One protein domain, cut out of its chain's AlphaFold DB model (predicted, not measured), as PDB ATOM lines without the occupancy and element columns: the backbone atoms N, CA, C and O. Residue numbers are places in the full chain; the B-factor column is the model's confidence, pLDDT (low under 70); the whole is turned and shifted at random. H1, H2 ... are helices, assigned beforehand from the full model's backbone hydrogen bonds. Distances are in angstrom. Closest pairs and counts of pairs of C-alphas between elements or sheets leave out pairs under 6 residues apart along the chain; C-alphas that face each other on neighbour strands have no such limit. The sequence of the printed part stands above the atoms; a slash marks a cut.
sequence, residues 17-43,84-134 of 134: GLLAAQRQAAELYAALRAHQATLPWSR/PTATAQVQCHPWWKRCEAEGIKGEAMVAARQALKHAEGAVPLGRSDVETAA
ATOM      1  N   GLY A  17      14.086  34.473 112.919       96.94
ATOM      2  CA  GLY A  17      15.484  34.390 113.358       96.94
ATOM      3  C   GLY A  17      16.069  35.737 113.803       96.94
ATOM      4  O   GLY A  17      16.773  35.795 114.807       96.94
ATOM      5  N   LEU A  18      15.722  36.831 113.115       98.00
ATOM      6  CA  LEU A  18      16.153  38.180 113.491       98.00
ATOM      7  C   LEU A  18      15.443  38.657 114.762       98.00
ATOM      8  O   LEU A  18      16.085  39.245 115.630       98.00
ATOM      9  N   LEU A  19      14.143  38.370 114.888       97.69
ATOM     10  CA  LEU A  19      13.371  38.670 116.099       97.69
ATOM     11  C   LEU A  19      13.946  37.931 117.315       97.69
ATOM     12  O   LEU A  19      14.180  38.545 118.352       97.69
ATOM     13  N   ALA A  20      14.250  36.638 117.175       96.56
ATOM     14  CA  ALA A  20      14.855  35.841 118.240       96.56
ATOM     15  C   ALA A  20      16.244  36.363 118.643       96.56
ATOM     16  O   ALA A  20      16.517  36.500 119.834       96.56
ATOM     17  N   ALA A  21      17.097  36.711 117.672       97.25
ATOM     18  CA  ALA A  21      18.409  37.297 117.950       97.25
ATOM     19  C   ALA A  21      18.295  38.647 118.679       97.25
ATOM     20  O   ALA A  21      19.022  38.901 119.641       97.25
ATOM     21  N   GLN A  22      17.359  39.504 118.257       97.94
ATOM     22  CA  GLN A  22      17.106  40.785 118.915       97.94
ATOM     23  C   GLN A  22      16.595  40.592 120.348       97.94
ATOM     24  O   GLN A  22      17.067  41.284 121.252       97.94
ATOM     25  N   ARG A  23      15.683  39.637 120.564       97.31
ATOM     26  CA  ARG A  23      15.160  39.305 121.892       97.31
ATOM     27  C   ARG A  23      16.261  38.835 122.831       97.31
ATOM     28  O   ARG A  23      16.386  39.389 123.916       97.31
ATOM     29  N   GLN A  24      17.113  37.912 122.387       96.56
ATOM     30  CA  GLN A  24      18.252  37.438 123.178       96.56
ATOM     31  C   GLN A  24      19.191  38.591 123.570       96.56
ATOM     32  O   GLN A  24      19.619  38.691 124.719       96.56
ATOM     33  N   ALA A  25      19.500  39.496 122.635       97.25
ATOM     34  CA  ALA A  25      20.318  40.666 122.943       97.25
ATOM     35  C   ALA A  25      19.637  41.579 123.980       97.25
ATOM     36  O   ALA A  25      20.294  42.070 124.898       97.25
ATOM     37  N   ALA A  26      18.326  41.795 123.859       96.19
ATOM     38  CA  ALA A  26      17.562  42.604 124.801       96.19
ATOM     39  C   ALA A  26      17.473  41.960 126.199       96.19
ATOM     40  O   ALA A  26      17.589  42.669 127.197       96.19
ATOM     41  N   GLU A  27      17.334  40.637 126.280       96.25
ATOM     42  CA  GLU A  27      17.355  39.868 127.530       96.25
ATOM     43  C   GLU A  27      18.712  39.985 128.236       96.25
ATOM     44  O   GLU A  27      18.753  40.264 129.433       96.25
ATOM     45  N   LEU A  28      19.824  39.874 127.501       96.88
ATOM     46  CA  LEU A  28      21.169  40.067 128.056       96.88
ATOM     47  C   LEU A  28      21.391  41.495 128.561       96.88
ATOM     48  O   LEU A  28      21.922  41.685 129.655       96.88
ATOM     49  N   TYR A  29      20.945  42.511 127.813       96.44
ATOM     50  CA  TYR A  29      20.972  43.892 128.300       96.44
ATOM     51  C   TYR A  29      20.139  44.052 129.575       96.44
ATOM     52  O   TYR A  29      20.600  44.689 130.521       96.44
ATOM     53  N   ALA A  30      18.934  43.479 129.626       95.94
ATOM     54  CA  ALA A  30      18.075  43.546 130.804       95.94
ATOM     55  C   ALA A  30      18.726  42.866 132.019       95.94
ATOM     56  O   ALA A  30      18.769  43.466 133.094       95.94
ATOM     57  N   ALA A  31      19.301  41.674 131.838       96.31
ATOM     58  CA  ALA A  31      20.027  40.946 132.875       96.31
ATOM     59  C   ALA A  31      21.244  41.736 133.382       96.31
ATOM     60  O   ALA A  31      21.398  41.924 134.588       96.31
ATOM     61  N   LEU A  32      22.055  42.290 132.474       96.69
ATOM     62  CA  LEU A  32      23.204  43.127 132.828       96.69
ATOM     63  C   LEU A  32      22.782  44.358 133.629       96.69
ATOM     64  O   LEU A  32      23.409  44.685 134.633       96.69
ATOM     65  N   ARG A  33      21.713  45.040 133.207       96.12
ATOM     66  CA  ARG A  33      21.191  46.224 133.902       96.12
ATOM     67  C   ARG A  33      20.631  45.882 135.277       96.12
ATOM     68  O   ARG A  33      20.875  46.635 136.216       96.12
ATOM     69  N   ALA A  34      19.905  44.772 135.391       96.50
ATOM     70  CA  ALA A  34      19.381  44.290 136.661       96.50
ATOM     71  C   ALA A  34      20.519  43.950 137.634       96.50
ATOM     72  O   ALA A  34      20.491  44.410 138.771       96.50
ATOM     73  N   HIS A  35      21.554  43.245 137.164       96.62
ATOM     74  CA  HIS A  35      22.744  42.935 137.957       96.62
ATOM     75  C   HIS A  35      23.490  44.206 138.370       96.62
ATOM     76  O   HIS A  35      23.714  44.443 139.548       96.62
ATOM     77  N   GLN A  36      23.790  45.108 137.429       96.00
ATOM     78  CA  GLN A  36      24.451  46.389 137.721       96.00
ATOM     79  C   GLN A  36      23.736  47.223 138.789       96.00
ATOM     80  O   GLN A  36      24.405  47.928 139.541       96.00
ATOM     81  N   ALA A  37      22.404  47.161 138.855       96.62
ATOM     82  CA  ALA A  37      21.621  47.904 139.836       96.62
ATOM     83  C   ALA A  37      21.817  47.400 141.277       96.62
ATOM     84  O   ALA A  37      21.562  48.157 142.212       96.62
ATOM     85  N   THR A  38      22.273  46.157 141.467       95.81
ATOM     86  CA  THR A  38      22.552  45.585 142.793       95.81
ATOM     87  C   THR A  38      24.016  45.715 143.203       95.81
ATOM     88  O   THR A  38      24.341  45.494 144.367       95.81
ATOM     89  N   LEU A  39      24.912  46.055 142.270       96.38
ATOM     90  CA  LEU A  39      26.349  46.072 142.523       96.38
ATOM     91  C   LEU A  39      26.794  47.321 143.294       96.38
ATOM     92  O   LEU A  39      26.331  48.431 143.013       96.38
ATOM     93  N   PRO A  40      27.805  47.182 144.170       96.69
ATOM     94  CA  PRO A  40      28.588  48.314 144.635       96.69
ATOM     95  C   PRO A  40      29.136  49.132 143.458       96.69
ATOM     96  O   PRO A  40      29.517  48.597 142.405       96.69
ATOM     97  N   TRP A  41      29.194  50.452 143.648       94.12
ATOM     98  CA  TRP A  41      29.610  51.379 142.597       94.12
ATOM     99  C   TRP A  41      31.068  51.160 142.163       94.12
ATOM    100  O   TRP A  41      31.395  51.421 141.006       94.12
ATOM    101  N   SER A  42      31.922  50.644 143.057       95.69
ATOM    102  CA  SER A  42      33.298  50.239 142.745       95.69
ATOM    103  C   SER A  42      33.419  48.722 142.626       95.69
ATOM    104  O   SER A  42      32.794  47.979 143.384       95.69
ATOM    105  N   ARG A  43      34.264  48.261 141.697       95.56
ATOM    106  CA  ARG A  43      34.611  46.839 141.549       95.56
ATOM    107  C   ARG A  43      35.533  46.360 142.668       95.56
ATOM    108  O   ARG A  43      35.325  45.270 143.180       95.56
ATOM    109  N   PRO A  84      28.448  41.200 122.988       97.06
ATOM    110  CA  PRO A  84      28.976  41.386 121.636       97.06
ATOM    111  C   PRO A  84      28.567  40.262 120.684       97.06
ATOM    112  O   PRO A  84      28.171  40.526 119.550       97.06
ATOM    113  N   THR A  85      28.590  39.012 121.155       96.38
ATOM    114  CA  THR A  85      28.196  37.852 120.346       96.38
ATOM    115  C   THR A  85      26.718  37.927 119.968       96.38
ATOM    116  O   THR A  85      26.386  37.812 118.787       96.38
ATOM    117  N   ALA A  86      25.826  38.191 120.929       96.19
ATOM    118  CA  ALA A  86      24.393  38.322 120.661       96.19
ATOM    119  C   ALA A  86      24.078  39.511 119.734       96.19
ATOM    120  O   ALA A  86      23.325  39.387 118.769       96.19
ATOM    121  N   THR A  87      24.697  40.668 119.975       97.06
ATOM    122  CA  THR A  87      24.471  41.866 119.153       97.06
ATOM    123  C   THR A  87      25.042  41.734 117.739       97.06
ATOM    124  O   THR A  87      24.472  42.299 116.801       97.06
ATOM    125  N   ALA A  88      26.114  40.961 117.540       98.00
ATOM    126  CA  ALA A  88      26.646  40.652 116.215       98.00
ATOM    127  C   ALA A  88      25.661  39.818 115.379       98.00
ATOM    128  O   ALA A  88      25.520  40.078 114.183       98.00
ATOM    129  N   GLN A  89      24.921  38.885 115.994       97.75
ATOM    130  CA  GLN A  89      23.888  38.109 115.289       97.75
ATOM    131  C   GLN A  89      22.803  39.012 114.695       97.75
ATOM    132  O   GLN A  89      22.364  38.788 113.567       97.75
ATOM    133  N   VAL A  90      22.420  40.075 115.408       97.88
ATOM    134  CA  VAL A  90      21.480  41.084 114.902       97.88
ATOM    135  C   VAL A  90      22.119  41.917 113.796       97.88
ATOM    136  O   VAL A  90      21.553  42.037 112.713       97.88
ATOM    137  N   GLN A  91      23.293  42.507 114.043       97.12
ATOM    138  CA  GLN A  91      23.926  43.461 113.121       97.12
ATOM    139  C   GLN A  91      24.341  42.824 111.791       97.12
ATOM    140  O   GLN A  91      24.220  43.449 110.737       97.12
ATOM    141  N   CYS A  92      24.797  41.573 111.829       97.56
ATOM    142  CA  CYS A  92      25.277  40.838 110.664       97.56
ATOM    143  C   CYS A  92      24.203  39.942 110.027       97.56
ATOM    144  O   CYS A  92      24.519  39.171 109.117       97.56
ATOM    145  N   HIS A  93      22.943  40.034 110.470       98.12
ATOM    146  CA  HIS A  93      21.872  39.168 109.988       98.12
ATOM    147  C   HIS A  93      21.658  39.307 108.461       98.12
ATOM    148  O   HIS A  93      21.588  40.433 107.952       98.12
ATOM    149  N   PRO A  94      21.467  38.200 107.706       97.75
ATOM    150  CA  PRO A  94      21.262  38.235 106.250       97.75
ATOM    151  C   PRO A  94      20.085  39.101 105.780       97.75
ATOM    152  O   PRO A  94      20.094  39.585 104.649       97.75
ATOM    153  N   TRP A  95      19.094  39.335 106.648       97.75
ATOM    154  CA  TRP A  95      17.967  40.241 106.383       97.75
ATOM    155  C   TRP A  95      18.423  41.633 105.945       97.75
ATOM    156  O   TRP A  95      17.874  42.176 104.994       97.75
ATOM    157  N   TRP A  96      19.474  42.187 106.558       97.81
ATOM    158  CA  TRP A  96      19.947  43.525 106.196       97.81
ATOM    159  C   TRP A  96      20.549  43.570 104.795       97.81
ATOM    160  O   TRP A  96      20.320  44.532 104.070       97.81
ATOM    161  N   LYS A  97      21.232  42.499 104.372       97.06
ATOM    162  CA  LYS A  97      21.709  42.367 102.987       97.06
ATOM    163  C   LYS A  97      20.545  42.281 102.001       97.06
ATOM    164  O   LYS A  97      20.623  42.855 100.920       97.06
ATOM    165  N   ARG A  98      19.455  41.598 102.375       96.75
ATOM    166  CA  ARG A  98      18.222  41.571 101.574       96.75
ATOM    167  C   ARG A  98      17.602  42.964 101.474       96.75
ATOM    168  O   ARG A  98      17.342  43.406 100.365       96.75
ATOM    169  N   CYS A  99      17.447  43.683 102.586       96.94
ATOM    170  CA  CYS A  99      16.967  45.068 102.584       96.94
ATOM    171  C   CYS A  99      17.792  45.960 101.639       96.94
ATOM    172  O   CYS A  99      17.223  46.708 100.850       96.94
ATOM    173  N   GLU A 100      19.125  45.864 101.680       96.69
ATOM    174  CA  GLU A 100      20.002  46.631 100.784       96.69
ATOM    175  C   GLU A 100      19.804  46.279  99.303       96.69
ATOM    176  O   GLU A 100      19.830  47.182  98.459       96.69
ATOM    177  N   ALA A 101      19.608  44.992  98.987       96.88
ATOM    178  CA  ALA A 101      19.334  44.511  97.632       96.88
ATOM    179  C   ALA A 101      17.993  45.035  97.091       96.88
ATOM    180  O   ALA A 101      17.902  45.380  95.917       96.88
ATOM    181  N   GLU A 102      17.002  45.187  97.969       95.94
ATOM    182  CA  GLU A 102      15.685  45.777  97.685       95.94
ATOM    183  C   GLU A 102      15.706  47.321  97.709       95.94
ATOM    184  O   GLU A 102      14.673  47.984  97.651       95.94
ATOM    185  N   GLY A 103      16.895  47.931  97.802       95.38
ATOM    186  CA  GLY A 103      17.076  49.381  97.722       95.38
ATOM    187  C   GLY A 103      16.863  50.140  99.034       95.38
ATOM    188  O   GLY A 103      17.005  51.364  99.049       95.38
ATOM    189  N   ILE A 104      16.600  49.456 100.150       96.50
ATOM    190  CA  ILE A 104      16.460  50.081 101.470       96.50
ATOM    191  C   ILE A 104      17.839  50.506 101.979       96.50
ATOM    192  O   ILE A 104      18.696  49.676 102.288       96.50
ATOM    193  N   LYS A 105      18.078  51.817 102.057       94.88
ATOM    194  CA  LYS A 105      19.377  52.413 102.415       94.88
ATOM    195  C   LYS A 105      19.184  53.688 103.238       94.88
ATOM    196  O   LYS A 105      18.069  54.186 103.370       94.88
ATOM    197  N   GLY A 106      20.279  54.213 103.793       95.75
ATOM    198  CA  GLY A 106      20.285  55.484 104.522       95.75
ATOM    199  C   GLY A 106      19.264  55.510 105.660       95.75
ATOM    200  O   GLY A 106      19.206  54.587 106.474       95.75
ATOM    201  N   GLU A 107      18.441  56.554 105.690       96.88
ATOM    202  CA  GLU A 107      17.424  56.772 106.722       96.88
ATOM    203  C   GLU A 107      16.411  55.624 106.819       96.88
ATOM    204  O   GLU A 107      16.068  55.212 107.925       96.88
ATOM    205  N   ALA A 108      16.001  55.032 105.691       95.88
ATOM    206  CA  ALA A 108      15.043  53.925 105.686       95.88
ATOM    207  C   ALA A 108      15.613  52.659 106.355       95.88
ATOM    208  O   ALA A 108      14.930  51.994 107.132       95.88
ATOM    209  N   MET A 109      16.895  52.357 106.123       96.88
ATOM    210  CA  MET A 109      17.585  51.250 106.802       96.88
ATOM    211  C   MET A 109      17.711  51.512 108.308       96.88
ATOM    212  O   MET A 109      17.523  50.606 109.122       96.88
ATOM    213  N   VAL A 110      18.021  52.753 108.697       96.75
ATOM    214  CA  VAL A 110      18.084  53.140 110.112       96.75
ATOM    215  C   VAL A 110      16.711  52.991 110.767       96.75
ATOM    216  O   VAL A 110      16.629  52.383 111.832       96.75
ATOM    217  N   ALA A 111      15.640  53.461 110.122       97.12
ATOM    218  CA  ALA A 111      14.272  53.328 110.614       97.12
ATOM    219  C   ALA A 111      13.873  51.856 110.816       97.12
ATOM    220  O   ALA A 111      13.367  51.507 111.882       97.12
ATOM    221  N   ALA A 112      14.184  50.972 109.861       97.00
ATOM    222  CA  ALA A 112      13.941  49.535 109.996       97.00
ATOM    223  C   ALA A 112      14.700  48.924 111.192       97.00
ATOM    224  O   ALA A 112      14.124  48.188 111.991       97.00
ATOM    225  N   ARG A 113      15.978  49.277 111.386       97.00
ATOM    226  CA  ARG A 113      16.770  48.809 112.540       97.00
ATOM    227  C   ARG A 113      16.244  49.321 113.880       97.00
ATOM    228  O   ARG A 113      16.320  48.595 114.867       97.00
ATOM    229  N   GLN A 114      15.733  50.554 113.945       96.75
ATOM    230  CA  GLN A 114      15.101  51.059 115.170       96.75
ATOM    231  C   GLN A 114      13.772  50.350 115.438       96.75
ATOM    232  O   GLN A 114      13.529  49.945 116.570       96.75
ATOM    233  N   ALA A 115      12.952  50.138 114.403       96.88
ATOM    234  CA  ALA A 115      11.676  49.437 114.523       96.88
ATOM    235  C   ALA A 115      11.846  48.008 115.065       96.88
ATOM    236  O   ALA A 115      11.055  47.581 115.901       96.88
ATOM    237  N   LEU A 116      12.917  47.305 114.677       97.56
ATOM    238  CA  LEU A 116      13.221  45.963 115.185       97.56
ATOM    239  C   LEU A 116      13.287  45.900 116.720       97.56
ATOM    240  O   LEU A 116      12.836  44.924 117.305       97.56
ATOM    241  N   LYS A 117      13.801  46.938 117.393       93.75
ATOM    242  CA  LYS A 117      13.930  46.960 118.865       93.75
ATOM    243  C   LYS A 117      12.590  46.928 119.599       93.75
ATOM    244  O   LYS A 117      12.560  46.638 120.790       93.75
ATOM    245  N   HIS A 118      11.514  47.271 118.898       93.88
ATOM    246  CA  HIS A 118      10.159  47.370 119.429       93.88
ATOM    247  C   HIS A 118       9.201  46.388 118.748       93.88
ATOM    248  O   HIS A 118       8.008  46.409 119.038       93.88
ATOM    249  N   ALA A 119       9.706  45.553 117.836       94.38
ATOM    250  CA  ALA A 119       8.897  44.572 117.142       94.38
ATOM    251  C   ALA A 119       8.378  43.511 118.120       94.38
ATOM    252  O   ALA A 119       9.055  43.123 119.079       94.38
ATOM    253  N   GLU A 120       7.175  43.013 117.855       91.06
ATOM    254  CA  GLU A 120       6.612  41.903 118.610       91.06
ATOM    255  C   GLU A 120       7.543  40.683 118.526       91.06
ATOM    256  O   GLU A 120       8.095  40.361 117.473       91.06
ATOM    257  N   GLY A 121       7.788  40.038 119.667       90.19
ATOM    258  CA  GLY A 121       8.732  38.926 119.772       90.19
ATOM    259  C   GLY A 121      10.216  39.319 119.767       90.19
ATOM    260  O   GLY A 121      11.044  38.438 119.984       90.19
ATOM    261  N   ALA A 122      10.568  40.595 119.568       90.00
ATOM    262  CA  ALA A 122      11.938  41.109 119.686       90.00
ATOM    263  C   ALA A 122      12.238  41.760 121.049       90.00
ATOM    264  O   ALA A 122      13.398  42.014 121.376       90.00
ATOM    265  N   VAL A 123      11.201  42.042 121.837       88.12
ATOM    266  CA  VAL A 123      11.320  42.533 123.213       88.12
ATOM    267  C   VAL A 123      11.383  41.356 124.199       88.12
ATOM    268  O   VAL A 123      10.781  40.315 123.920       88.12
ATOM    269  N   PRO A 124      12.096  41.485 125.335       83.38
ATOM    270  CA  PRO A 124      12.067  40.479 126.391       83.38
ATOM    271  C   PRO A 124      10.630  40.258 126.852       83.38
ATOM    272  O   PRO A 124       9.880  41.221 127.028       83.38
ATOM    273  N   LEU A 125      10.256  38.997 127.045       72.62
ATOM    274  CA  LEU A 125       8.933  38.647 127.543       72.62
ATOM    275  C   LEU A 125       8.727  39.237 128.943       72.62
ATOM    276  O   LEU A 125       9.616  39.171 129.799       72.62
ATOM    277  N   GLY A 126       7.546  39.808 129.188       67.00
ATOM    278  CA  GLY A 126       7.141  40.158 130.540       67.00
ATOM    279  C   GLY A 126       7.033  38.894 131.394       67.00
ATOM    280  O   GLY A 126       6.809  37.798 130.883       67.00
ATOM    281  N   ARG A 127       7.156  39.027 132.719       53.12
ATOM    282  CA  ARG A 127       7.037  37.889 133.650       53.12
ATOM    283  C   ARG A 127       5.742  37.078 133.446       53.12
ATOM    284  O   ARG A 127       5.775  35.861 133.562       53.12
ATOM    285  N   SER A 128       4.640  37.744 133.097       47.94
ATOM    286  CA  SER A 128       3.348  37.130 132.748       47.94
ATOM    287  C   SER A 128       3.381  36.293 131.465       47.94
ATOM    288  O   SER A 128       2.677  35.292 131.347       47.94
ATOM    289  N   ASP A 129       4.204  36.693 130.499       59.72
ATOM    290  CA  ASP A 129       4.248  36.082 129.171       59.72
ATOM    291  C   ASP A 129       5.105  34.809 129.197       59.72
ATOM    292  O   ASP A 129       4.820  33.850 128.485       59.72
ATOM    293  N   VAL A 130       6.108  34.766 130.086       56.53
ATOM    294  CA  VAL A 130       6.921  33.571 130.359       56.53
ATOM    295  C   VAL A 130       6.085  32.454 130.994       56.53
ATOM    296  O   VAL A 130       6.212  31.305 130.589       56.53
ATOM    297  N   GLU A 131       5.202  32.777 131.946       40.66
ATOM    298  CA  GLU A 131       4.319  31.792 132.602       40.66
ATOM    299  C   GLU A 131       3.258  31.216 131.652       40.66
ATOM    300  O   GLU A 131       2.812  30.090 131.840       40.66
ATOM    301  N   THR A 132       2.873  31.963 130.614       50.50
ATOM    302  CA  THR A 132       1.917  31.505 129.589       50.50
ATOM    303  C   THR A 132       2.583  30.629 128.518       50.50
ATOM    304  O   THR A 132       1.907  29.855 127.844       50.50
ATOM    305  N   ALA A 133       3.903  30.756 128.339       51.88
ATOM    306  CA  ALA A 133       4.674  30.036 127.327       51.88
ATOM    307  C   ALA A 133       5.299  28.712 127.823       51.88
ATOM    308  O   ALA A 133       5.893  27.999 127.009       51.88
ATOM    309  N   ALA A 134       5.196  28.407 129.123       48.72
ATOM    310  CA  ALA A 134       5.729  27.208 129.784       48.72
ATOM    311  C   ALA A 134       4.659  26.121 129.969       48.72
ATOM    312  O   ALA A 134       5.020  24.928 129.837       48.72
TER     313      ALA A 134
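This is residues 17 to 43 and 84 to 134 of the 134 residues of an uncharacterized protein of Streptomyces sp. CS113 (UniProt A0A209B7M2). The short helices H2, H3 and H4 fold loosely round the first end of one long helix, H1, while residues 31 to 43 and 126 to 132 stick out. The printed part has 78 residues, with five named helices in the order H1 to H5 along the chain, which hold 56 of these residues, and no named strand; its class is all helix, and the whole is loose, with a radius of gyration of the C-alphas of 15.5 A and spans of 47 by 37 by 20 A.

H1, residues 17 to 38, touches H2, residues 84 to 91, with residues 18 to 25 alone, opposite ways at a steep tilt of 38 degrees; the closest C-alphas, of Ala 25 and Ala 86, are 5.2 A apart. H3, residues 94 to 101, and H4, residues 106 to 116, are close but not clearly touching; their closest C-alphas, of Cys 99 and Met 109, are 7.5 A apart. H5, residues 127 to 133, is apart from the other helices. Every O i to N i+4 pair is within hydrogen-bond range in H3 and H4, against 17 of 18 in H1, 3 of 4 in H2 and 2 of 3 in H5.

H1 runs 32.3 A from C-alpha 17 at (15.484, 34.390, 113.358); H5 ends at C-alpha 133, (4.674, 30.036, 127.327).

Residues 44 to 83 are not printed; C-alphas 43 and 84 are 21.4 A apart. Residues 126 to 134 have pLDDT under 70.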